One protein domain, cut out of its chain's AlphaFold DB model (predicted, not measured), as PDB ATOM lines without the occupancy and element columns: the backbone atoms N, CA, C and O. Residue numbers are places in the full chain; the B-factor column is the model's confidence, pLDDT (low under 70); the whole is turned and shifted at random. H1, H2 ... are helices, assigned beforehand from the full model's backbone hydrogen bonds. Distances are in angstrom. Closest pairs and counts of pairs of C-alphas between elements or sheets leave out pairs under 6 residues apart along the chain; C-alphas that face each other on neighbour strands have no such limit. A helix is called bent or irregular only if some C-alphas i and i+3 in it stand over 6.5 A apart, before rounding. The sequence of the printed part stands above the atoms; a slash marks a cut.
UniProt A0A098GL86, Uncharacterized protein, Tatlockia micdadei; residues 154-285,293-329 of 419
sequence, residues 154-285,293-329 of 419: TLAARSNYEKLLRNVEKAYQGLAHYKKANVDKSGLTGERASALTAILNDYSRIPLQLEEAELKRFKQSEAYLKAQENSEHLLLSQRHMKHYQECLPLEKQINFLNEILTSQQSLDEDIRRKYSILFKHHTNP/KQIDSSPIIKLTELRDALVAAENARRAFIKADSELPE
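This is residues 154 to 285 and 293 to 329 of the 419 residues of an uncharacterized protein of Tatlockia micdadei (UniProt A0A098GL86). The model is a long, loose rod of helices: H1 and H7 lie side by side, and with H2a and H5 they form a four-helix up-and-down bundle, each helix running against the one before it in the chain. From H2a, H2b runs on nearly straight, away from H1 and H7, into a head where the short H3 makes the turn and H4 folds back, while H6 crosses H2a at its other end. The printed part has 169 residues, 130 of them in seven named helices, H1 to H7 in chain order, with no named strand: the class is all helix. The radius of gyration of the C-alphas is 20.0 A, and the C-alphas span 72 by 33 by 31 A.

H2, residues 188 to 218, is the longest helix; by its hydrogen bonds it was assigned as one helix, but it is bent, with C-alphas 204 and 207 6.6 A apart. Its arms are H2a, residues 188 to 204, 24.1 A long from C-alpha 188 at (16.218, 123.128, 16.078), and H2b, residues 207 to 218, 16.1 A. H1, residues 155 to 182, is 40.7 A long and begins at C-alpha 155 at (45.348, 137.678, -16.893). H3 is residues 222 to 229, H4 residues 233 to 246, 19.9 A, and H5 residues 251 to 261, 15.0 A. H6, residues 269 to 279, is irregular, with C-alphas 274 and 277 7.6 A apart. H7, residues 298 to 324, is 38.0 A long and ends at C-alpha 324 at (41.749, 132.398, -22.603).

H2, taken whole, is the hub, touching 4 other helices. H1, with residues 175 to 182 alone, touches H2a as a helical hairpin, closest C-alphas Lys 179 and Ala 193 at 4.7 A. H2a is close to H5 but not clearly touching it, closest C-alphas Tyr 203 and Gln 253 at 6.4 A. H5 touches H7, closest C-alphas Ile 254 and Arg 307 at 5.8 A. H7 touches H1 at a shallow tilt of 19 degrees, opposite ways, closest C-alphas Ala 157 and Phe 320 at 4.8 A. H6 touches H2a at a steep tilt of 56 degrees, closest C-alphas Arg 192 and Leu 278 at 5.4 A. H2b touches H4, closest C-alphas Leu 215 and Met 241 at 7.0 A, and H3 and H4 form a helical hairpin. H4 and H7 are apart. Every O i to N i+4 pair is within hydrogen-bond range in H1, H2a, H2b, H4, H5 and H7; in H3 it is 3 of 4 and in H6 4 of 7.

The two C-alphas farthest apart, those of Asn 230 and Pro 285, are 72.8 A apart. Residues 286 to 292 are not printed, and C-alphas 285 and 293 are 11.0 A apart across the cut. Of the links printed whole, H5 to H6 is short and the others are tight. The mean pLDDT of the printed part is 84.5; residues 264 to 267, 282 to 285, 293 to 297 and 326 to 329 are under 70.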
ATOM      1  N   THR A 154      44.641 138.668 -20.936       84.81
ATOM      2  CA  THR A 154      43.690 137.686 -20.379       84.81
ATOM      3  C   THR A 154      43.896 137.434 -18.881       84.81
ATOM      4  O   THR A 154      42.998 136.920 -18.205       84.81
ATOM      5  N   LEU A 155      45.041 137.851 -18.318       87.12
ATOM      6  CA  LEU A 155      45.348 137.678 -16.893       87.12
ATOM      7  C   LEU A 155      44.336 138.390 -15.984       87.12
ATOM      8  O   LEU A 155      44.008 137.863 -14.924       87.12
ATOM      9  N   ALA A 156      43.792 139.530 -16.413       87.25
ATOM     10  CA  ALA A 156      42.742 140.259 -15.700       87.25
ATOM     11  C   ALA A 156      41.526 139.366 -15.399       87.25
ATOM     12  O   ALA A 156      41.078 139.238 -14.256       87.25
ATOM     13  N   ALA A 157      41.025 138.691 -16.438       87.88
ATOM     14  CA  ALA A 157      39.871 137.807 -16.342       87.88
ATOM     15  C   ALA A 157      40.175 136.596 -15.448       87.88
ATOM     16  O   ALA A 157      39.354 136.233 -14.600       87.88
ATOM     17  N   ARG A 158      41.383 136.022 -15.569       87.56
ATOM     18  CA  ARG A 158      41.851 134.941 -14.690       87.56
ATOM     19  C   ARG A 158      41.908 135.381 -13.228       87.56
ATOM     20  O   ARG A 158      41.378 134.689 -12.364       87.56
ATOM     21  N   SER A 159      42.537 136.521 -12.958       86.62
ATOM     22  CA  SER A 159      42.720 137.058 -11.609       86.62
ATOM     23  C   SER A 159      41.374 137.343 -10.940       86.62
ATOM     24  O   SER A 159      41.153 136.966  -9.787       86.62
ATOM     25  N   ASN A 160      40.424 137.914 -11.689       90.06
ATOM     26  CA  ASN A 160      39.061 138.126 -11.212       90.06
ATOM     27  C   ASN A 160      38.348 136.803 -10.876       90.06
ATOM     28  O   ASN A 160      37.728 136.685  -9.819       90.06
ATOM     29  N   TYR A 161      38.471 135.788 -11.736       92.12
ATOM     30  CA  TYR A 161      37.906 134.467 -11.460       92.12
ATOM     31  C   TYR A 161      38.516 133.829 -10.199       92.12
ATOM     32  O   TYR A 161      37.775 133.390  -9.320       92.12
ATOM     33  N   GLU A 162      39.844 133.858 -10.032       89.00
ATOM     34  CA  GLU A 162      40.502 133.357  -8.814       89.00
ATOM     35  C   GLU A 162      40.043 134.095  -7.552       89.00
ATOM     36  O   GLU A 162      39.828 133.475  -6.508       89.00
ATOM     37  N   LYS A 163      39.884 135.421  -7.627       89.94
ATOM     38  CA  LYS A 163      39.367 136.229  -6.517       89.94
ATOM     39  C   LYS A 163      37.970 135.761  -6.105       89.94
ATOM     40  O   LYS A 163      37.705 135.611  -4.913       89.94
ATOM     41  N   LEU A 164      37.093 135.502  -7.071       94.56
ATOM     42  CA  LEU A 164      35.731 135.043  -6.803       94.56
ATOM     43  C   LEU A 164      35.697 133.607  -6.265       94.56
ATOM     44  O   LEU A 164      34.932 133.342  -5.341       94.56
ATOM     45  N   LEU A 165      36.589 132.717  -6.715       93.62
ATOM     46  CA  LEU A 165      36.761 131.394  -6.099       93.62
ATOM     47  C   LEU A 165      37.179 131.481  -4.623       93.62
ATOM     48  O   LEU A 165      36.672 130.731  -3.793       93.62
ATOM     49  N   ARG A 166      38.048 132.430  -4.247       91.62
ATOM     50  CA  ARG A 166      38.379 132.648  -2.824       91.62
ATOM     51  C   ARG A 166      37.169 133.119  -2.019       91.62
ATOM     52  O   ARG A 166      37.065 132.794  -0.840       91.62
ATOM     53  N   ASN A 167      36.259 133.881  -2.625       93.56
ATOM     54  CA  ASN A 167      35.014 134.281  -1.965       93.56
ATOM     55  C   ASN A 167      34.069 133.087  -1.773       93.56
ATOM     56  O   ASN A 167      33.473 132.975  -0.705       93.56
ATOM     57  N   VAL A 168      33.991 132.175  -2.751       96.19
ATOM     58  CA  VAL A 168      33.283 130.890  -2.609       96.19
ATOM     59  C   VAL A 168      33.849 130.098  -1.431       96.19
ATOM     60  O   VAL A 168      33.089 129.681  -0.560       96.19
ATOM     61  N   GLU A 169      35.175 129.960  -1.349       95.12
ATOM     62  CA  GLU A 169      35.833 129.255  -0.242       95.12
ATOM     63  C   GLU A 169      35.522 129.911   1.111       95.12
ATOM     64  O   GLU A 169      35.144 129.233   2.061       95.12
ATOM     65  N   LYS A 170      35.592 131.245   1.207       93.50
ATOM     66  CA  LYS A 170      35.221 131.974   2.432       93.50
ATOM     67  C   LYS A 170      33.766 131.723   2.840       93.50
ATOM     68  O   LYS A 170      33.507 131.476   4.019       93.50
ATOM     69  N   ALA A 171      32.828 131.768   1.894       94.31
ATOM     70  CA  ALA A 171      31.414 131.498   2.160       94.31
ATOM     71  C   ALA A 171      31.197 130.046   2.624       94.31
ATOM     72  O   ALA A 171      30.500 129.797   3.611       94.31
ATOM     73  N   TYR A 172      31.869 129.090   1.975       95.50
ATOM     74  CA  TYR A 172      31.857 127.682   2.360       95.50
ATOM     75  C   TYR A 172      32.414 127.466   3.776       95.50
ATOM     76  O   TYR A 172      31.781 126.801   4.597       95.50
ATOM     77  N   GLN A 173      33.548 128.087   4.114       93.06
ATOM     78  CA  GLN A 173      34.118 128.020   5.463       93.06
ATOM     79  C   GLN A 173      33.195 128.654   6.511       93.06
ATOM     80  O   GLN A 173      33.063 128.130   7.616       93.06
ATOM     81  N   GLY A 174      32.485 129.730   6.158       89.81
ATOM     82  CA  GLY A 174      31.447 130.319   7.004       89.81
ATOM     83  C   GLY A 174      30.319 129.334   7.343       89.81
ATOM     84  O   GLY A 174      29.880 129.275   8.498       89.81
ATOM     85  N   LEU A 175      29.881 128.525   6.373       92.00
ATOM     86  CA  LEU A 175      28.914 127.437   6.583       92.00
ATOM     87  C   LEU A 175      29.493 126.299   7.423       92.00
ATOM     88  O   LEU A 175      28.848 125.837   8.366       92.00
ATOM     89  N   ALA A 176      30.712 125.858   7.112       91.94
ATOM     90  CA  ALA A 176      31.387 124.789   7.840       91.94
ATOM     91  C   ALA A 176      31.609 125.160   9.315       91.94
ATOM     92  O   ALA A 176      31.412 124.323  10.202       91.94
ATOM     93  N   HIS A 177      31.950 126.422   9.587       91.81
ATOM     94  CA  HIS A 177      32.082 126.956  10.936       91.81
ATOM     95  C   HIS A 177      30.739 126.982  11.671       91.81
ATOM     96  O   HIS A 177      30.660 126.482  12.793       91.81
ATOM     97  N   TYR A 178      29.667 127.482  11.036       89.25
ATOM     98  CA  TYR A 178      28.324 127.434  11.626       89.25
ATOM     99  C   TYR A 178      27.922 125.995  11.963       89.25
ATOM    100  O   TYR A 178      27.487 125.740  13.083       89.25
ATOM    101  N   LYS A 179      28.116 125.045  11.037       91.56
ATOM    102  CA  LYS A 179      27.864 123.618  11.278       91.56
ATOM    103  C   LYS A 179      28.613 123.142  12.525       91.56
ATOM    104  O   LYS A 179      27.993 122.635  13.452       91.56
ATOM    105  N   LYS A 180      29.934 123.337  12.566       90.94
ATOM    106  CA  LYS A 180      30.790 122.865  13.665       90.94
ATOM    107  C   LYS A 180      30.398 123.470  15.016       90.94
ATOM    108  O   LYS A 180      30.384 122.761  16.010       90.94
ATOM    109  N   ALA A 181      30.054 124.754  15.052       88.62
ATOM    110  CA  ALA A 181      29.691 125.454  16.285       88.62
ATOM    111  C   ALA A 181      28.301 125.077  16.835       88.62
ATOM    112  O   ALA A 181      27.964 125.452  17.960       88.62
ATOM    113  N   ASN A 182      27.467 124.401  16.038       88.44
ATOM    114  CA  ASN A 182      26.060 124.174  16.363       88.44
ATOM    115  C   ASN A 182      25.623 122.702  16.296       88.44
ATOM    116  O   ASN A 182      24.518 122.417  16.739       88.44
ATOM    117  N   VAL A 183      26.452 121.780  15.789       87.31
ATOM    118  CA  VAL A 183      26.083 120.360  15.598       87.31
ATOM    119  C   VAL A 183      25.714 119.643  16.900       87.31
ATOM    120  O   VAL A 183      24.770 118.862  16.904       87.31
ATOM    121  N   ASP A 184      26.379 119.978  18.007       88.94
ATOM    122  CA  ASP A 184      26.134 119.366  19.322       88.94
ATOM    123  C   ASP A 184      25.070 120.112  20.146       88.94
ATOM    124  O   ASP A 184      24.787 119.754  21.291       88.94
ATOM    125  N   LYS A 185      24.481 121.186  19.600       86.94
ATOM    126  CA  LYS A 185      23.419 121.920  20.295       86.94
ATOM    127  C   LYS A 185      22.112 121.139  20.233       86.94
ATOM    128  O   LYS A 185      21.810 120.479  19.247       86.94
ATOM    129  N   SER A 186      21.296 121.255  21.272       84.25
ATOM    130  CA  SER A 186      19.970 120.643  21.293       84.25
ATOM    131  C   SER A 186      18.937 121.463  20.509       84.25
ATOM    132  O   SER A 186      19.099 122.661  20.250       84.25
ATOM    133  N   GLY A 187      17.845 120.797  20.131       84.56
ATOM    134  CA  GLY A 187      16.718 121.406  19.433       84.56
ATOM    135  C   GLY A 187      17.036 121.831  17.999       84.56
ATOM    136  O   GLY A 187      17.966 121.348  17.355       84.56
ATOM    137  N   LEU A 188      16.241 122.775  17.496       82.88
ATOM    138  CA  LEU A 188      16.218 123.128  16.078       82.88
ATOM    139  C   LEU A 188      17.567 123.631  15.529       82.88
ATOM    140  O   LEU A 188      17.866 123.430  14.354       82.88
ATOM    141  N   THR A 189      18.398 124.265  16.359       84.69
ATOM    142  CA  THR A 189      19.737 124.723  15.954       84.69
ATOM    143  C   THR A 189      20.666 123.545  15.638       84.69
ATOM    144  O   THR A 189      21.352 123.573  14.615       84.69
ATOM    145  N   GLY A 190      20.640 122.487  16.455       86.31
ATOM    146  CA  GLY A 190      21.374 121.247  16.184       86.31
ATOM    147  C   GLY A 190      20.825 120.485  14.989       86.31
ATOM    148  O   GLY A 190      21.584 120.071  14.116       86.31
ATOM    149  N   GLU A 191      19.498 120.379  14.880       87.88
ATOM    150  CA  GLU A 191      18.843 119.725  13.738       87.88
ATOM    151  C   GLU A 191      19.213 120.401  12.402       87.88
ATOM    152  O   GLU A 191      19.504 119.725  11.414       87.88
ATOM    153  N   ARG A 192      19.289 121.738  12.375       87.44
ATOM    154  CA  ARG A 192      19.760 122.512  11.213       87.44
ATOM    155  C   ARG A 192      21.231 122.275  10.896       87.44
ATOM    156  O   ARG A 192      21.578 122.098   9.730       87.44
ATOM    157  N   ALA A 193      22.099 122.273  11.905       88.62
ATOM    158  CA  ALA A 193      23.519 121.986  11.718       88.62
ATOM    159  C   ALA A 193      23.749 120.549  11.211       88.62
ATOM    160  O   ALA A 193      24.577 120.320  10.327       88.62
ATOM    161  N   SER A 194      22.958 119.588  11.690       88.88
ATOM    162  CA  SER A 194      22.947 118.216  11.179       88.88
ATOM    163  C   SER A 194      22.518 118.166   9.707       88.88
ATOM    164  O   SER A 194      23.229 117.606   8.874       88.88
ATOM    165  N   ALA A 195      21.445 118.868   9.331       88.12
ATOM    166  CA  ALA A 195      21.012 118.964   7.934       88.12
ATOM    167  C   ALA A 195      22.070 119.603   7.016       88.12
ATOM    168  O   ALA A 195      22.314 119.119   5.910       88.12
ATOM    169  N   LEU A 196      22.756 120.646   7.495       91.06
ATOM    170  CA  LEU A 196      23.894 121.240   6.792       91.06
ATOM    171  C   LEU A 196      25.042 120.244   6.590       91.06
ATOM    172  O   LEU A 196      25.758 120.348   5.600       91.06
ATOM    173  N   THR A 197      25.219 119.260   7.474       90.06
ATOM    174  CA  THR A 197      26.238 118.213   7.293       90.06
ATOM    175  C   THR A 197      25.979 117.415   6.021       90.06
ATOM    176  O   THR A 197      26.885 117.270   5.203       90.06
ATOM    177  N   ALA A 198      24.742 116.957   5.815       87.94
ATOM    178  CA  ALA A 198      24.367 116.235   4.601       87.94
ATOM    179  C   ALA A 198      24.544 117.110   3.349       87.94
ATOM    180  O   ALA A 198      25.124 116.665   2.365       87.94
ATOM    181  N   ILE A 199      24.129 118.379   3.419       92.50
ATOM    182  CA  ILE A 199      24.267 119.329   2.308       92.50
ATOM    183  C   ILE A 199      25.732 119.550   1.930       92.50
ATOM    184  O   ILE A 199      26.065 119.486   0.752       92.50
ATOM    185  N   LEU A 200      26.617 119.795   2.900       93.81
ATOM    186  CA  LEU A 200      28.036 120.040   2.622       93.81
ATOM    187  C   LEU A 200      28.755 118.770   2.133       93.81
ATOM    188  O   LEU A 200      29.671 118.859   1.313       93.81
ATOM    189  N   ASN A 201      28.325 117.588   2.580       92.06
ATOM    190  CA  ASN A 201      28.836 116.316   2.070       92.06
ATOM    191  C   ASN A 201      28.431 116.097   0.606       92.06
ATOM    192  O   ASN A 201      29.281 115.763  -0.214       92.06
ATOM    193  N   ASP A 202      27.163 116.327   0.262       92.06
ATOM    194  CA  ASP A 202      26.678 116.206  -1.117       92.06
ATOM    195  C   ASP A 202      27.358 117.264  -2.010       92.06
ATOM    196  O   ASP A 202      27.891 116.941  -3.072       92.06
ATOM    197  N   TYR A 203      27.456 118.509  -1.531       94.62
ATOM    198  CA  TYR A 203      28.129 119.618  -2.213       94.62
ATOM    199  C   TYR A 203      29.602 119.330  -2.536       94.62
ATOM    200  O   TYR A 203      30.053 119.597  -3.651       94.62
ATOM    201  N   SER A 204      30.359 118.792  -1.576       92.62
ATOM    202  CA  SER A 204      31.798 118.525  -1.742       92.62
ATOM    203  C   SER A 204      32.095 117.346  -2.673       92.62
ATOM    204  O   SER A 204      33.199 117.253  -3.205       92.62
ATOM    205  N   ARG A 205      31.112 116.476  -2.934       94.44
ATOM    206  CA  ARG A 205      31.236 115.367  -3.894       94.44
ATOM    207  C   ARG A 205      31.049 115.795  -5.348       94.44
ATOM    208  O   ARG A 205      31.552 115.112  -6.236       94.44
ATOM    209  N   ILE A 206      30.349 116.903  -5.607       94.69
ATOM    210  CA  ILE A 206      30.036 117.355  -6.973       94.69
ATOM    211  C   ILE A 206      31.305 117.576  -7.824       94.69
ATOM    212  O   ILE A 206      31.331 117.065  -8.946       94.69
ATOM    213  N   PRO A 207      32.359 118.271  -7.341       93.12
ATOM    214  CA  PRO A 207      33.612 118.414  -8.086       93.12
ATOM    215  C   PRO A 207      34.239 117.079  -8.494       93.12
ATOM    216  O   PRO A 207      34.548 116.882  -9.664       93.12
ATOM    217  N   LEU A 208      34.325 116.126  -7.561       93.12
ATOM    218  CA  LEU A 208      34.908 114.807  -7.818       93.12
ATOM    219  C   LEU A 208      34.135 114.052  -8.905       93.12
ATOM    220  O   LEU A 208      34.726 113.535  -9.846       93.12
ATOM    221  N   GLN A 209      32.802 114.067  -8.839       93.56
ATOM    222  CA  GLN A 209      31.955 113.442  -9.861       93.56
ATOM    223  C   GLN A 209      32.125 114.089 -11.241       93.56
ATOM    224  O   GLN A 209      32.024 113.415 -12.267       93.56
ATOM    225  N   LEU A 210      32.334 115.408 -11.285       92.06
ATOM    226  CA  LEU A 210      32.606 116.129 -12.525       92.06
ATOM    227  C   LEU A 210      33.972 115.756 -13.100       92.06
ATOM    228  O   LEU A 210      34.068 115.566 -14.308       92.06
ATOM    229  N   GLU A 211      34.997 115.638 -12.262       92.00
ATOM    230  CA  GLU A 211      36.342 115.226 -12.669       92.00
ATOM    231  C   GLU A 211      36.376 113.780 -13.174       92.00
ATOM    232  O   GLU A 211      36.951 113.511 -14.225       92.00
ATOM    233  N   GLU A 212      35.711 112.853 -12.485       92.81
ATOM    234  CA  GLU A 212      35.605 111.452 -12.912       92.81
ATOM    235  C   GLU A 212      34.872 111.315 -14.252       92.81
ATOM    236  O   GLU A 212      35.323 110.596 -15.150       92.81
ATOM    237  N   ALA A 213      33.744 112.019 -14.400       90.62
ATOM    238  CA  ALA A 213      32.978 112.028 -15.639       90.62
ATOM    239  C   ALA A 213      33.791 112.626 -16.793       90.62
ATOM    240  O   ALA A 213      33.769 112.086 -17.901       90.62
ATOM    241  N   GLU A 214      34.529 113.703 -16.524       90.12
ATOM    242  CA  GLU A 214      35.388 114.345 -17.508       90.12
ATOM    243  C   GLU A 214      36.550 113.448 -17.918       90.12
ATOM    244  O   GLU A 214      36.771 113.254 -19.107       90.12
ATOM    245  N   LEU A 215      37.246 112.824 -16.966       90.81
ATOM    246  CA  LEU A 215      38.328 111.895 -17.269       90.81
ATOM    247  C   LEU A 215      37.825 110.718 -18.111       90.81
ATOM    248  O   LEU A 215      38.468 110.327 -19.084       90.81
ATOM    249  N   LYS A 216      36.664 110.150 -17.763       92.62
ATOM    250  CA  LYS A 216      36.052 109.055 -18.529       92.62
ATOM    251  C   LYS A 216      35.736 109.482 -19.961       92.62
ATOM    252  O   LYS A 216      36.004 108.726 -20.889       92.62
ATOM    253  N   ARG A 217      35.180 110.680 -20.133       91.81
ATOM    254  CA  ARG A 217      34.859 111.269 -21.436       91.81
ATOM    255  C   ARG A 217      36.124 111.561 -22.245       91.81
ATOM    256  O   ARG A 217      36.199 111.193 -23.410       91.81
ATOM    257  N   PHE A 218      37.140 112.146 -21.616       86.56
ATOM    258  CA  PHE A 218      38.418 112.468 -22.241       86.56
ATOM    259  C   PHE A 218      39.145 111.220 -22.753       86.56
ATOM    260  O   PHE A 218      39.651 111.216 -23.874       86.56
ATOM    261  N   LYS A 219      39.106 110.120 -21.990       88.31
ATOM    262  CA  LYS A 219      39.644 108.815 -22.406       88.31
ATOM    263  C   LYS A 219      38.978 108.223 -23.657       88.31
ATOM    264  O   LYS A 219      39.497 107.269 -24.221       88.31
ATOM    265  N   GLN A 220      37.831 108.756 -24.080       87.88
ATOM    266  CA  GLN A 220      37.130 108.353 -25.304       87.88
ATOM    267  C   GLN A 220      37.427 109.284 -26.491       87.88
ATOM    268  O   GLN A 220      36.930 109.045 -27.588       87.88
ATOM    269  N   SER A 221      38.201 110.354 -26.288       83.56
ATOM    270  CA  SER A 221      38.542 111.308 -27.346       83.56
ATOM    271  C   SER A 221      39.564 110.732 -28.329       83.56
ATOM    272  O   SER A 221      40.457 109.976 -27.942       83.56
ATOM    273  N   GLU A 222      39.488 111.152 -29.597       82.56
ATOM    274  CA  GLU A 222      40.459 110.769 -30.635       82.56
ATOM    275  C   GLU A 222      41.898 111.106 -30.225       82.56
ATOM    276  O   GLU A 222      42.815 110.327 -30.469       82.56
ATOM    277  N   ALA A 223      42.099 112.243 -29.555       78.06
ATOM    278  CA  ALA A 223      43.418 112.673 -29.112       78.06
ATOM    279  C   ALA A 223      44.017 111.741 -28.051       78.06
ATOM    280  O   ALA A 223      45.198 111.404 -28.118       78.06
ATOM    281  N   TYR A 224      43.206 111.296 -27.088       81.00
ATOM    282  CA  TYR A 224      43.652 110.326 -26.096       81.00
ATOM    283  C   TYR A 224      43.956 108.967 -26.735       81.00
ATOM    284  O   TYR A 224      44.994 108.386 -26.435       81.00
ATOM    285  N   LEU A 225      43.089 108.491 -27.637       84.94
ATOM    286  CA  LEU A 225      43.281 107.221 -28.344       84.94
ATOM    287  C   LEU A 225      44.562 107.235 -29.196       84.94
ATOM    288  O   LEU A 225      45.360 106.312 -29.093       84.94
ATOM    289  N   LYS A 226      44.837 108.320 -29.931       79.12
ATOM    290  CA  LYS A 226      46.106 108.504 -30.663       79.12
ATOM    291  C   LYS A 226      47.318 108.533 -29.728       79.12
ATOM    292  O   LYS A 226      48.343 107.924 -30.005       79.12
ATOM    293  N   ALA A 227      47.214 109.197 -28.577       77.88
ATOM    294  CA  ALA A 227      48.298 109.224 -27.595       77.88
ATOM    295  C   ALA A 227      48.526 107.870 -26.895       77.88
ATOM    296  O   ALA A 227      49.590 107.662 -26.301       77.88
ATOM    297  N   GLN A 228      47.558 106.943 -26.934       84.12
ATOM    298  CA  GLN A 228      47.775 105.573 -26.461       84.12
ATOM    299  C   GLN A 228      48.757 104.824 -27.362       84.12
ATOM    300  O   GLN A 228      49.565 104.061 -26.838       84.12
ATOM    301  N   GLU A 229      48.749 105.094 -28.669       80.12
ATOM    302  CA  GLU A 229      49.643 104.461 -29.650       80.12
ATOM    303  C   GLU A 229      51.122 104.763 -29.356       80.12
ATOM    304  O   GLU A 229      51.975 103.895 -29.524       80.12
ATOM    305  N   ASN A 230      51.414 105.949 -28.807       78.81
ATOM    306  CA  ASN A 230      52.774 106.408 -28.499       78.81
ATOM    307  C   ASN A 230      53.099 106.431 -26.991       78.81
ATOM    308  O   ASN A 230      54.086 107.033 -26.580       78.81
ATOM    309  N   SER A 231      52.281 105.801 -26.136       78.31
ATOM    310  CA  SER A 231      52.447 105.786 -24.665       78.31
ATOM    311  C   SER A 231      52.430 107.160 -23.956       78.31
ATOM    312  O   SER A 231      52.658 107.233 -22.749       78.31
ATOM    313  N   GLU A 232      52.067 108.246 -24.642       78.62
ATOM    314  CA  GLU A 232      51.995 109.610 -24.078       78.62
ATOM    315  C   GLU A 232      50.667 109.910 -23.356       78.62
ATOM    316  O   GLU A 232      50.517 110.929 -22.677       78.62
ATOM    317  N   HIS A 233      49.688 109.008 -23.466       77.12
ATOM    318  CA  HIS A 233      48.328 109.182 -22.948       77.12
ATOM    319  C   HIS A 233      48.242 109.505 -21.441       77.12
ATOM    320  O   HIS A 233      47.298 110.177 -21.010       77.12
ATOM    321  N   LEU A 234      49.202 109.045 -20.626       80.00
ATOM    322  CA  LEU A 234      49.250 109.335 -19.186       80.00
ATOM    323  C   LEU A 234      49.562 110.809 -18.920       80.00
ATOM    324  O   LEU A 234      48.809 111.475 -18.209       80.00
ATOM    325  N   LEU A 235      50.632 111.324 -19.531       75.12
ATOM    326  CA  LEU A 235      51.023 112.730 -19.427       75.12
ATOM    327  C   LEU A 235      49.924 113.637 -19.987       75.12
ATOM    328  O   LEU A 235      49.576 114.655 -19.387       75.12
ATOM    329  N   LEU A 236      49.327 113.224 -21.105       76.81
ATOM    330  CA  LEU A 236      48.221 113.938 -21.725       76.81
ATOM    331  C   LEU A 236      46.996 114.017 -20.803       76.81
ATOM    332  O   LEU A 236      46.422 115.090 -20.633       76.81
ATOM    333  N   SER A 237      46.639 112.913 -20.139       81.44
ATOM    334  CA  SER A 237      45.546 112.896 -19.154       81.44
ATOM    335  C   SER A 237      45.825 113.789 -17.958       81.44
ATOM    336  O   SER A 237      44.927 114.489 -17.499       81.44
ATOM    337  N   GLN A 238      47.056 113.779 -17.447       80.44
ATOM    338  CA  GLN A 238      47.442 114.629 -16.323       80.44
ATOM    339  C   GLN A 238      47.319 116.112 -16.682       80.44
ATOM    340  O   GLN A 238      46.732 116.875 -15.917       80.44
ATOM    341  N   ARG A 239      47.806 116.517 -17.862       74.19
ATOM    342  CA  ARG A 239      47.675 117.899 -18.350       74.19
ATOM    343  C   ARG A 239      46.218 118.298 -18.556       74.19
ATOM    344  O   ARG A 239      45.820 119.365 -18.094       74.19
ATOM    345  N   HIS A 240      45.425 117.432 -19.190       80.56
ATOM    346  CA  HIS A 240      43.991 117.655 -19.390       80.56
ATOM    347  C   HIS A 240      43.272 117.887 -18.061       80.56
ATOM    348  O   HIS A 240      42.620 118.912 -17.876       80.56
ATOM    349  N   MET A 241      43.448 116.976 -17.100       85.94
ATOM    350  CA  MET A 241      42.771 117.070 -15.808       85.94
ATOM    351  C   MET A 241      43.245 118.261 -14.980       85.94
ATOM    352  O   MET A 241      42.408 118.932 -14.380       85.94
ATOM    353  N   LYS A 242      44.544 118.586 -15.003       80.81
ATOM    354  CA  LYS A 242      45.076 119.799 -14.366       80.81
ATOM    355  C   LYS A 242      44.388 121.043 -14.927       80.81
ATOM    356  O   LYS A 242      43.904 121.877 -14.164       80.81
ATOM    357  N   HIS A 243      44.275 121.151 -16.250       77.12
ATOM    358  CA  HIS A 243      43.587 122.286 -16.855       77.12
ATOM    359  C   HIS A 243      42.085 122.290 -16.546       77.12
ATOM    360  O   HIS A 243      41.476 123.357 -16.429       77.12
ATOM    361  N   TYR A 244      41.459 121.116 -16.439       83.94
ATOM    362  CA  TYR A 244      40.025 121.017 -16.169       83.94
ATOM    363  C   TYR A 244      39.717 121.479 -14.754       83.94
ATOM    364  O   TYR A 244      38.807 122.279 -14.549       83.94
ATOM    365  N   GLN A 245      40.548 121.075 -13.797       86.38
ATOM    366  CA  GLN A 245      40.482 121.522 -12.410       86.38
ATOM    367  C   GLN A 245      40.670 123.043 -12.282       86.38
ATOM    368  O   GLN A 245      39.987 123.678 -11.479       86.38
ATOM    369  N   GLU A 246      41.516 123.669 -13.109       81.12
ATOM    370  CA  GLU A 246      41.659 125.136 -13.131       81.12
ATOM    371  C   GLU A 246      40.370 125.871 -13.536       81.12
ATOM    372  O   GLU A 246      40.171 127.024 -13.136       81.12
ATOM    373  N   CYS A 247      39.510 125.220 -14.328       83.75
ATOM    374  CA  CYS A 247      38.326 125.800 -14.967       83.75
ATOM    375  C   CYS A 247      37.037 125.015 -14.669       83.75
ATOM    376  O   CYS A 247      36.106 125.039 -15.486       83.75
ATOM    377  N   LEU A 248      36.989 124.331 -13.523       87.75
ATOM    378  CA  LEU A 248      35.903 123.422 -13.170       87.75
ATOM    379  C   LEU A 248      34.534 124.135 -13.250       87.75
ATOM    380  O   LEU A 248      34.367 125.186 -12.625       87.75
ATOM    381  N   PRO A 249      33.553 123.599 -14.001       90.81
ATOM    382  CA  PRO A 249      32.216 124.185 -14.081       90.81
ATOM    383  C   PRO A 249      31.491 124.169 -12.731       90.81
ATOM    384  O   PRO A 249      31.411 123.126 -12.077       90.81
ATOM    385  N   LEU A 250      30.908 125.304 -12.331       93.88
ATOM    386  CA  LEU A 250      30.265 125.459 -11.020       93.88
ATOM    387  C   LEU A 250      28.740 125.260 -11.070       93.88
ATOM    388  O   LEU A 250      28.074 125.247 -10.033       93.88
ATOM    389  N   GLU A 251      28.146 125.063 -12.251       93.94
ATOM    390  CA  GLU A 251      26.688 125.009 -12.430       93.94
ATOM    391  C   GLU A 251      26.009 123.918 -11.624       93.94
ATOM    392  O   GLU A 251      24.912 124.138 -11.118       93.94
ATOM    393  N   LYS A 252      26.621 122.735 -11.517       92.69
ATOM    394  CA  LYS A 252      26.015 121.644 -10.748       92.69
ATOM    395  C   LYS A 252      25.904 122.011  -9.271       92.69
ATOM    396  O   LYS A 252      24.880 121.729  -8.661       92.69
ATOM    397  N   GLN A 253      26.913 122.685  -8.722       95.62
ATOM    398  CA  GLN A 253      26.882 123.181  -7.347       95.62
ATOM    399  C   GLN A 253      25.842 124.295  -7.183       95.62
ATOM    400  O   GLN A 253      25.071 124.274  -6.228       95.62
ATOM    401  N   ILE A 254      25.764 125.227  -8.140       95.75
ATOM    402  CA  ILE A 254      24.751 126.295  -8.149       95.75
ATOM    403  C   ILE A 254      23.336 125.707  -8.178       95.75
ATOM    404  O   ILE A 254      22.493 126.102  -7.375       95.75
ATOM    405  N   ASN A 255      23.072 124.759  -9.078       93.88
ATOM    406  CA  ASN A 255      21.765 124.120  -9.221       93.88
ATOM    407  C   ASN A 255      21.384 123.343  -7.960       93.88
ATOM    408  O   ASN A 255      20.279 123.525  -7.460       93.88
ATOM    409  N   PHE A 256      22.318 122.572  -7.398       93.88
ATOM    410  CA  PHE A 256      22.112 121.855  -6.142       93.88
ATOM    411  C   PHE A 256      21.716 122.797  -4.992       93.88
ATOM    412  O   PHE A 256      20.754 122.541  -4.270       93.88
ATOM    413  N   LEU A 257      22.414 123.928  -4.834       93.50
ATOM    414  CA  LEU A 257      22.059 124.910  -3.806       93.50
ATOM    415  C   LEU A 257      20.728 125.613  -4.102       93.50
ATOM    416  O   LEU A 257      19.972 125.880  -3.169       93.50
ATOM    417  N   ASN A 258      20.417 125.889  -5.371       92.00
ATOM    418  CA  ASN A 258      19.119 126.440  -5.757       92.00
ATOM    419  C   ASN A 258      17.980 125.491  -5.374       92.00
ATOM    420  O   ASN A 258      17.039 125.942  -4.733       92.00
ATOM    421  N   GLU A 259      18.094 124.196  -5.677       89.44
ATOM    422  CA  GLU A 259      17.097 123.180  -5.311       89.44
ATOM    423  C   GLU A 259      16.834 123.151  -3.800       89.44
ATOM    424  O   GLU A 259      15.680 123.121  -3.366       89.44
ATOM    425  N   ILE A 260      17.887 123.237  -2.981       89.19
ATOM    426  CA  ILE A 260      17.760 123.318  -1.521       89.19
ATOM    427  C   ILE A 260      17.041 124.604  -1.105       89.19
ATOM    428  O   ILE A 260      16.086 124.552  -0.326       89.19
ATOM    429  N   LEU A 261      17.486 125.758  -1.610       87.81
ATOM    430  CA  LEU A 261      16.958 127.074  -1.233       87.81
ATOM    431  C   LEU A 261      15.497 127.265  -1.670       87.81
ATOM    432  O   LEU A 261      14.736 127.925  -0.964       87.81
ATOM    433  N   THR A 262      15.079 126.652  -2.780       84.12
ATOM    434  CA  THR A 262      13.701 126.705  -3.291       84.12
ATOM    435  C   THR A 262      12.855 125.499  -2.886       84.12
ATOM    436  O   THR A 262      11.687 125.430  -3.260       84.12
ATOM    437  N   SER A 263      13.384 124.557  -2.099       81.25
ATOM    438  CA  SER A 263      12.685 123.319  -1.706       81.25
ATOM    439  C   SER A 263      11.350 123.547  -0.982       81.25
ATOM    440  O   SER A 263      10.472 122.690  -1.032       81.25
ATOM    441  N   GLN A 264      11.145 124.714  -0.359       66.94
ATOM    442  CA  GLN A 264       9.847 125.105   0.218       66.94
ATOM    443  C   GLN A 264       8.752 125.326  -0.829       66.94
ATOM    444  O   GLN A 264       7.572 125.183  -0.520       66.94
ATOM    445  N   GLN A 265       9.148 125.698  -2.044       63.66
ATOM    446  CA  GLN A 265       8.274 125.969  -3.183       63.66
ATOM    447  C   GLN A 265       8.250 124.795  -4.177       63.66
ATOM    448  O   GLN A 265       7.482 124.824  -5.134       63.66
ATOM    449  N   SER A 266       9.092 123.776  -3.966       64.94
ATOM    450  CA  SER A 266       9.189 122.602  -4.838       64.94
ATOM    451  C   SER A 266       7.990 121.666  -4.665       64.94
ATOM    452  O   SER A 266       7.534 121.426  -3.546       64.94
ATOM    453  N   LEU A 267       7.520 121.107  -5.784       54.62
ATOM    454  CA  LEU A 267       6.508 120.044  -5.829       54.62
ATOM    455  C   LEU A 267       7.091 118.653  -5.509       54.62
ATOM    456  O   LEU A 267       6.330 117.712  -5.315       54.62
ATOM    457  N   ASP A 268       8.419 118.518  -5.450       73.38
ATOM    458  CA  ASP A 268       9.092 117.276  -5.066       73.38
ATOM    459  C   ASP A 268       9.048 117.097  -3.536       73.38
ATOM    460  O   ASP A 268       9.743 117.794  -2.781       73.38
ATOM    461  N   GLU A 269       8.196 116.175  -3.077       74.81
ATOM    462  CA  GLU A 269       8.007 115.890  -1.653       74.81
ATOM    463  C   GLU A 269       9.269 115.360  -0.969       74.81
ATOM    464  O   GLU A 269       9.466 115.643   0.217       74.81
ATOM    465  N   ASP A 270      10.135 114.642  -1.681       78.06
ATOM    466  CA  ASP A 270      11.332 114.040  -1.101       78.06
ATOM    467  C   ASP A 270      12.385 115.112  -0.825       78.06
ATOM    468  O   ASP A 270      12.928 115.183   0.284       78.06
ATOM    469  N   ILE A 271      12.608 116.020  -1.780       75.25
ATOM    470  CA  ILE A 271      13.501 117.177  -1.602       75.25
ATOM    471  C   ILE A 271      12.975 118.077  -0.482       75.25
ATOM    472  O   ILE A 271      13.727 118.481   0.416       75.25
ATOM    473  N   ARG A 272      11.667 118.364  -0.494       76.75
ATOM    474  CA  ARG A 272      11.027 119.173   0.544       76.75
ATOM    475  C   ARG A 272      11.186 118.524   1.913       76.75
ATOM    476  O   ARG A 272      11.569 119.205   2.863       76.75
ATOM    477  N   ARG A 273      10.943 117.217   2.039       78.69
ATOM    478  CA  ARG A 273      11.099 116.478   3.299       78.69
ATOM    479  C   ARG A 273      12.549 116.517   3.778       78.69
ATOM    480  O   ARG A 273      12.774 116.872   4.937       78.69
ATOM    481  N   LYS A 274      13.509 116.250   2.883       79.19
ATOM    482  CA  LYS A 274      14.955 116.206   3.167       79.19
ATOM    483  C   LYS A 274      15.487 117.530   3.728       79.19
ATOM    484  O   LYS A 274      16.285 117.507   4.663       79.19
ATOM    485  N   TYR A 275      15.025 118.676   3.216       82.06
ATOM    486  CA  TYR A 275      15.575 119.994   3.584       82.06
ATOM    487  C   TYR A 275      14.626 120.898   4.385       82.06
ATOM    488  O   TYR A 275      15.039 121.970   4.833       82.06
ATOM    489  N   SER A 276      13.388 120.461   4.650       81.50
ATOM    490  CA  SER A 276      12.367 121.217   5.406       81.50
ATOM    491  C   SER A 276      12.868 121.782   6.736       81.50
ATOM    492  O   SER A 276      12.476 122.876   7.141       81.50
ATOM    493  N   ILE A 277      13.759 121.050   7.402       85.31
ATOM    494  CA  ILE A 277      14.331 121.405   8.697       85.31
ATOM    495  C   ILE A 277      15.070 122.746   8.694       85.31
ATOM    496  O   ILE A 277      15.006 123.477   9.682       85.31
ATOM    497  N   LEU A 278      15.688 123.129   7.571       82.38
ATOM    498  CA  LEU A 278      16.369 124.418   7.442       82.38
ATOM    499  C   LEU A 278      15.411 125.599   7.631       82.38
ATOM    500  O   LEU A 278      15.801 126.633   8.179       82.38
ATOM    501  N   PHE A 279      14.148 125.416   7.255       81.25
ATOM    502  CA  PHE A 279      13.128 126.459   7.194       81.25
ATOM    503  C   PHE A 279      12.150 126.433   8.378       81.25
ATOM    504  O   PHE A 279      11.277 127.293   8.465       81.25
ATOM    505  N   LYS A 280      12.274 125.479   9.315       79.38
ATOM    506  CA  LYS A 280      11.394 125.417  10.499       79.38
ATOM    507  C   LYS A 280      11.594 126.631  11.417       79.38
ATOM    508  O   LYS A 280      12.682 127.182  11.518       79.38
ATOM    509  N   HIS A 281      10.566 127.066  12.133       71.94
ATOM    510  CA  HIS A 281      10.675 128.213  13.048       71.94
ATOM    511  C   HIS A 281      11.079 127.769  14.459       71.94
ATOM    512  O   HIS A 281      10.661 126.701  14.903       71.94
ATOM    513  N   HIS A 282      11.836 128.598  15.190       57.66
ATOM    514  CA  HIS A 282      12.018 128.386  16.626       57.66
ATOM    515  C   HIS A 282      10.700 128.661  17.360       57.66
ATOM    516  O   HIS A 282      10.112 129.735  17.226       57.66
ATOM    517  N   THR A 283      10.254 127.707  18.170       57.78
ATOM    518  CA  THR A 283       9.233 127.922  19.202       57.78
ATOM    519  C   THR A 283       9.936 128.235  20.516       57.78
ATOM    520  O   THR A 283      10.599 127.371  21.079       57.78
ATOM    521  N   ASN A 284       9.832 129.480  20.986       49.69
ATOM    522  CA  ASN A 284      10.444 129.910  22.242       49.69
ATOM    523  C   ASN A 284       9.514 129.569  23.432       49.69
ATOM    524  O   ASN A 284       8.417 130.129  23.497       49.69
ATOM    525  N   PRO A 285       9.902 128.677  24.365       51.12
ATOM    526  CA  PRO A 285       9.006 128.202  25.425       51.12
ATOM    527  C   PRO A 285       8.715 129.239  26.526       51.12
ATOM    528  O   PRO A 285       7.697 129.130  27.200       51.12
ATOM    529  N   LYS A 293       7.425 133.506  16.163       51.66
ATOM    530  CA  LYS A 293       8.066 132.452  15.362       51.66
ATOM    531  C   LYS A 293       9.230 133.041  14.555       51.66
ATOM    532  O   LYS A 293       9.065 133.336  13.373       51.66
ATOM    533  N   GLN A 294      10.406 133.220  15.149       51.09
ATOM    534  CA  GLN A 294      11.587 133.622  14.374       51.09
ATOM    535  C   GLN A 294      12.239 132.399  13.709       51.09
ATOM    536  O   GLN A 294      12.499 131.377  14.347       51.09
ATOM    537  N   ILE A 295      12.465 132.485  12.397       51.91
ATOM    538  CA  ILE A 295      13.370 131.576  11.682       51.91
ATOM    539  C   ILE A 295      14.782 131.979  12.114       51.91
ATOM    540  O   ILE A 295      15.114 133.159  12.016       51.91
ATOM    541  N   ASP A 296      15.616 131.037  12.568       61.47
ATOM    542  CA  ASP A 296      17.061 131.284  12.536       61.47
ATOM    543  C   ASP A 296      17.450 131.258  11.057       61.47
ATOM    544  O   ASP A 296      17.583 130.195  10.448       61.47
ATOM    545  N   SER A 297      17.484 132.442  10.449       62.97
ATOM    546  CA  SER A 297      17.799 132.632   9.037       62.97
ATOM    547  C   SER A 297      19.295 132.483   8.760       62.97
ATOM    548  O   SER A 297      19.674 132.413   7.596       62.97
ATOM    549  N   SER A 298      20.143 132.374   9.790       76.12
ATOM    550  CA  SER A 298      21.602 132.274   9.668       76.12
ATOM    551  C   SER A 298      22.085 131.186   8.690       76.12
ATOM    552  O   SER A 298      22.861 131.515   7.790       76.12
ATOM    553  N   PRO A 299      21.624 129.918   8.755       84.75
ATOM    554  CA  PRO A 299      22.048 128.891   7.802       84.75
ATOM    555  C   PRO A 299      21.556 129.157   6.372       84.75
ATOM    556  O   PRO A 299      22.289 128.902   5.420       84.75
ATOM    557  N   ILE A 300      20.344 129.698   6.204       87.69
ATOM    558  CA  ILE A 300      19.768 130.006   4.883       87.69
ATOM    559  C   ILE A 300      20.506 131.184   4.237       87.69
ATOM    560  O   ILE A 300      20.839 131.122   3.054       87.69
ATOM    561  N   ILE A 301      20.805 132.230   5.012       88.31
ATOM    562  CA  ILE A 301      21.596 133.384   4.566       88.31
ATOM    563  C   ILE A 301      22.964 132.901   4.088       88.31
ATOM    564  O   ILE A 301      23.347 133.190   2.962       88.31
ATOM    565  N   LYS A 302      23.653 132.070   4.876       91.38
ATOM    566  CA  LYS A 302      24.972 131.536   4.509       91.38
ATOM    567  C   LYS A 302      24.946 130.621   3.276       91.38
ATOM    568  O   LYS A 302      25.868 130.660   2.467       91.38
ATOM    569  N   LEU A 303      23.898 129.809   3.103       93.31
ATOM    570  CA  LEU A 303      23.702 129.015   1.880       93.31
ATOM    571  C   LEU A 303      23.455 129.912   0.660       93.31
ATOM    572  O   LEU A 303      23.964 129.626  -0.424       93.31
ATOM    573  N   THR A 304      22.711 131.003   0.843       92.62
ATOM    574  CA  THR A 304      22.460 132.004  -0.203       92.62
ATOM    575  C   THR A 304      23.750 132.733  -0.576       92.62
ATOM    576  O   THR A 304      24.074 132.808  -1.755       92.62
ATOM    577  N   GLU A 305      24.545 133.160   0.411       94.56
ATOM    578  CA  GLU A 305      25.870 133.764   0.211       94.56
ATOM    579  C   GLU A 305      26.802 132.838  -0.585       94.56
ATOM    580  O   GLU A 305      27.455 133.285  -1.529       94.56
ATOM    581  N   LEU A 306      26.839 131.538  -0.255       96.81
ATOM    582  CA  LEU A 306      27.618 130.557  -1.014       96.81
ATOM    583  C   LEU A 306      27.116 130.437  -2.460       96.81
ATOM    584  O   LEU A 306      27.923 130.439  -3.393       96.81
ATOM    585  N   ARG A 307      25.795 130.359  -2.665       96.50
ATOM    586  CA  ARG A 307      25.198 130.280  -4.006       96.50
ATOM    587  C   ARG A 307      25.520 131.519  -4.836       96.50
ATOM    588  O   ARG A 307      25.898 131.386  -5.996       96.50
ATOM    589  N   ASP A 308      25.379 132.709  -4.267       96.31
ATOM    590  CA  ASP A 308      25.646 133.970  -4.961       96.31
ATOM    591  C   ASP A 308      27.135 134.119  -5.297       96.31
ATOM    592  O   ASP A 308      27.481 134.513  -6.415       96.31
ATOM    593  N   ALA A 309      28.025 133.708  -4.385       97.25
ATOM    594  CA  ALA A 309      29.459 133.648  -4.652       97.25
ATOM    595  C   ALA A 309      29.783 132.698  -5.819       97.25
ATOM    596  O   ALA A 309      30.580 133.054  -6.690       97.25
ATOM    597  N   LEU A 310      29.141 131.523  -5.881       97.31
ATOM    598  CA  LEU A 310      29.307 130.575  -6.988       97.31
ATOM    599  C   LEU A 310      28.796 131.143  -8.312       97.31
ATOM    600  O   LEU A 310      29.469 130.999  -9.325       97.31
ATOM    601  N   VAL A 311      27.641 131.815  -8.319       97.19
ATOM    602  CA  VAL A 311      27.099 132.463  -9.527       97.19
ATOM    603  C   VAL A 311      28.062 133.528 -10.051       97.19
ATOM    604  O   VAL A 311      28.341 133.573 -11.250       97.19
ATOM    605  N   ALA A 312      28.606 134.366  -9.165       97.00
ATOM    606  CA  ALA A 312      29.602 135.360  -9.548       97.00
ATOM    607  C   ALA A 312      30.871 134.697 -10.110       97.00
ATOM    608  O   ALA A 312      31.349 135.093 -11.176       97.00
ATOM    609  N   ALA A 313      31.382 133.663  -9.431       96.44
ATOM    610  CA  ALA A 313      32.549 132.909  -9.876       96.44
ATOM    611  C   ALA A 313      32.316 132.229 -11.234       96.44
ATOM    612  O   ALA A 313      33.187 132.295 -12.091       96.44
ATOM    613  N   GLU A 314      31.136 131.658 -11.475       95.25
ATOM    614  CA  GLU A 314      30.775 131.016 -12.743       95.25
ATOM    615  C   GLU A 314      30.710 132.024 -13.898       95.25
ATOM    616  O   GLU A 314      31.246 131.788 -14.981       95.25
ATOM    617  N   ASN A 315      30.129 133.201 -13.664       93.94
ATOM    618  CA  ASN A 315      30.128 134.272 -14.661       93.94
ATOM    619  C   ASN A 315      31.555 134.719 -15.013       93.94
ATOM    620  O   ASN A 315      31.884 134.886 -16.191       93.94
ATOM    621  N   ALA A 316      32.425 134.862 -14.009       93.19
ATOM    622  CA  ALA A 316      33.830 135.187 -14.233       93.19
ATOM    623  C   ALA A 316      34.601 134.045 -14.907       93.19
ATOM    624  O   ALA A 316      35.438 134.319 -15.763       93.19
ATOM    625  N   ARG A 317      34.288 132.782 -14.594       92.25
ATOM    626  CA  ARG A 317      34.849 131.596 -15.254       92.25
ATOM    627  C   ARG A 317      34.559 131.616 -16.748       92.25
ATOM    628  O   ARG A 317      35.468 131.413 -17.544       92.25
ATOM    629  N   ARG A 318      33.318 131.912 -17.145       89.75
ATOM    630  CA  ARG A 318      32.919 132.022 -18.560       89.75
ATOM    631  C   ARG A 318      33.650 133.151 -19.277       89.75
ATOM    632  O   ARG A 318      34.131 132.952 -20.389       89.75
ATOM    633  N   ALA A 319      33.761 134.317 -18.639       88.69
ATOM    634  CA  ALA A 319      34.526 135.439 -19.179       88.69
ATOM    635  C   ALA A 319      36.012 135.083 -19.335       88.69
ATOM    636  O   ALA A 319      36.615 135.379 -20.364       88.69
ATOM    637  N   PHE A 320      36.575 134.396 -18.339       87.31
ATOM    638  CA  PHE A 320      37.937 133.892 -18.371       87.31
ATOM    639  C   PHE A 320      38.139 132.882 -19.501       87.31
ATOM    640  O   PHE A 320      39.003 133.128 -20.324       87.31
ATOM    641  N   ILE A 321      37.332 131.822 -19.608       85.06
ATOM    642  CA  ILE A 321      37.437 130.819 -20.687       85.06
ATOM    643  C   ILE A 321      37.348 131.478 -22.060       85.06
ATOM    644  O   ILE A 321      38.135 131.155 -22.946       85.06
ATOM    645  N   LYS A 322      36.429 132.435 -22.233       83.94
ATOM    646  CA  LYS A 322      36.312 133.191 -23.480       83.94
ATOM    647  C   LYS A 322      37.615 133.934 -23.798       83.94
ATOM    648  O   LYS A 322      38.164 133.723 -24.873       83.94
ATOM    649  N   ALA A 323      38.138 134.716 -22.853       81.06
ATOM    650  CA  ALA A 323      39.397 135.441 -23.024       81.06
ATOM    651  C   ALA A 323      40.589 134.490 -23.262       81.06
ATOM    652  O   ALA A 323      41.395 134.705 -24.157       81.06
ATOM    653  N   ASP A 324      40.677 133.394 -22.506       76.44
ATOM    654  CA  ASP A 324      41.749 132.398 -22.603       76.44
ATOM    655  C   ASP A 324      41.692 131.613 -23.939       76.44
ATOM    656  O   ASP A 324      42.717 131.090 -24.383       76.44
ATOM    657  N   SER A 325      40.526 131.541 -24.595       70.56
ATOM    658  CA  SER A 325      40.332 130.911 -25.915       70.56
ATOM    659  C   SER A 325      40.758 131.781 -27.105       70.56
ATOM    660  O   SER A 325      40.827 131.280 -28.229       70.56
ATOM    661  N   GLU A 326      41.012 133.068 -26.858       66.75
ATOM    662  CA  GLU A 326      41.487 134.054 -27.837       66.75
ATOM    663  C   GLU A 326      43.021 134.197 -27.807       66.75
ATOM    664  O   GLU A 326      43.586 134.931 -28.615       66.75
ATOM    665  N   LEU A 327      43.707 133.476 -26.908       62.56
ATOM    666  CA  LEU A 327      45.166 133.407 -26.915       62.56
ATOM    667  C   LEU A 327      45.667 132.769 -28.222       62.56
ATOM    668  O   LEU A 327      45.098 131.760 -28.652       62.56
ATOM    669  N   PRO A 328      46.760 133.288 -28.813       53.38
ATOM    670  CA  PRO A 328      47.499 132.563 -29.839       53.38
ATOM    671  C   PRO A 328      47.843 131.159 -29.322       53.38
ATOM    672  O   PRO A 328      48.230 131.023 -28.156       53.38
ATOM    673  N   GLU A 329      47.680 130.126 -30.160       47.78
ATOM    674  CA  GLU A 329      48.003 128.741 -29.788       47.78
ATOM    675  C   GLU A 329      49.415 128.691 -29.168       47.78
ATOM    676  O   GLU A 329      50.327 129.369 -29.652       47.78
TER     677      GLU A 329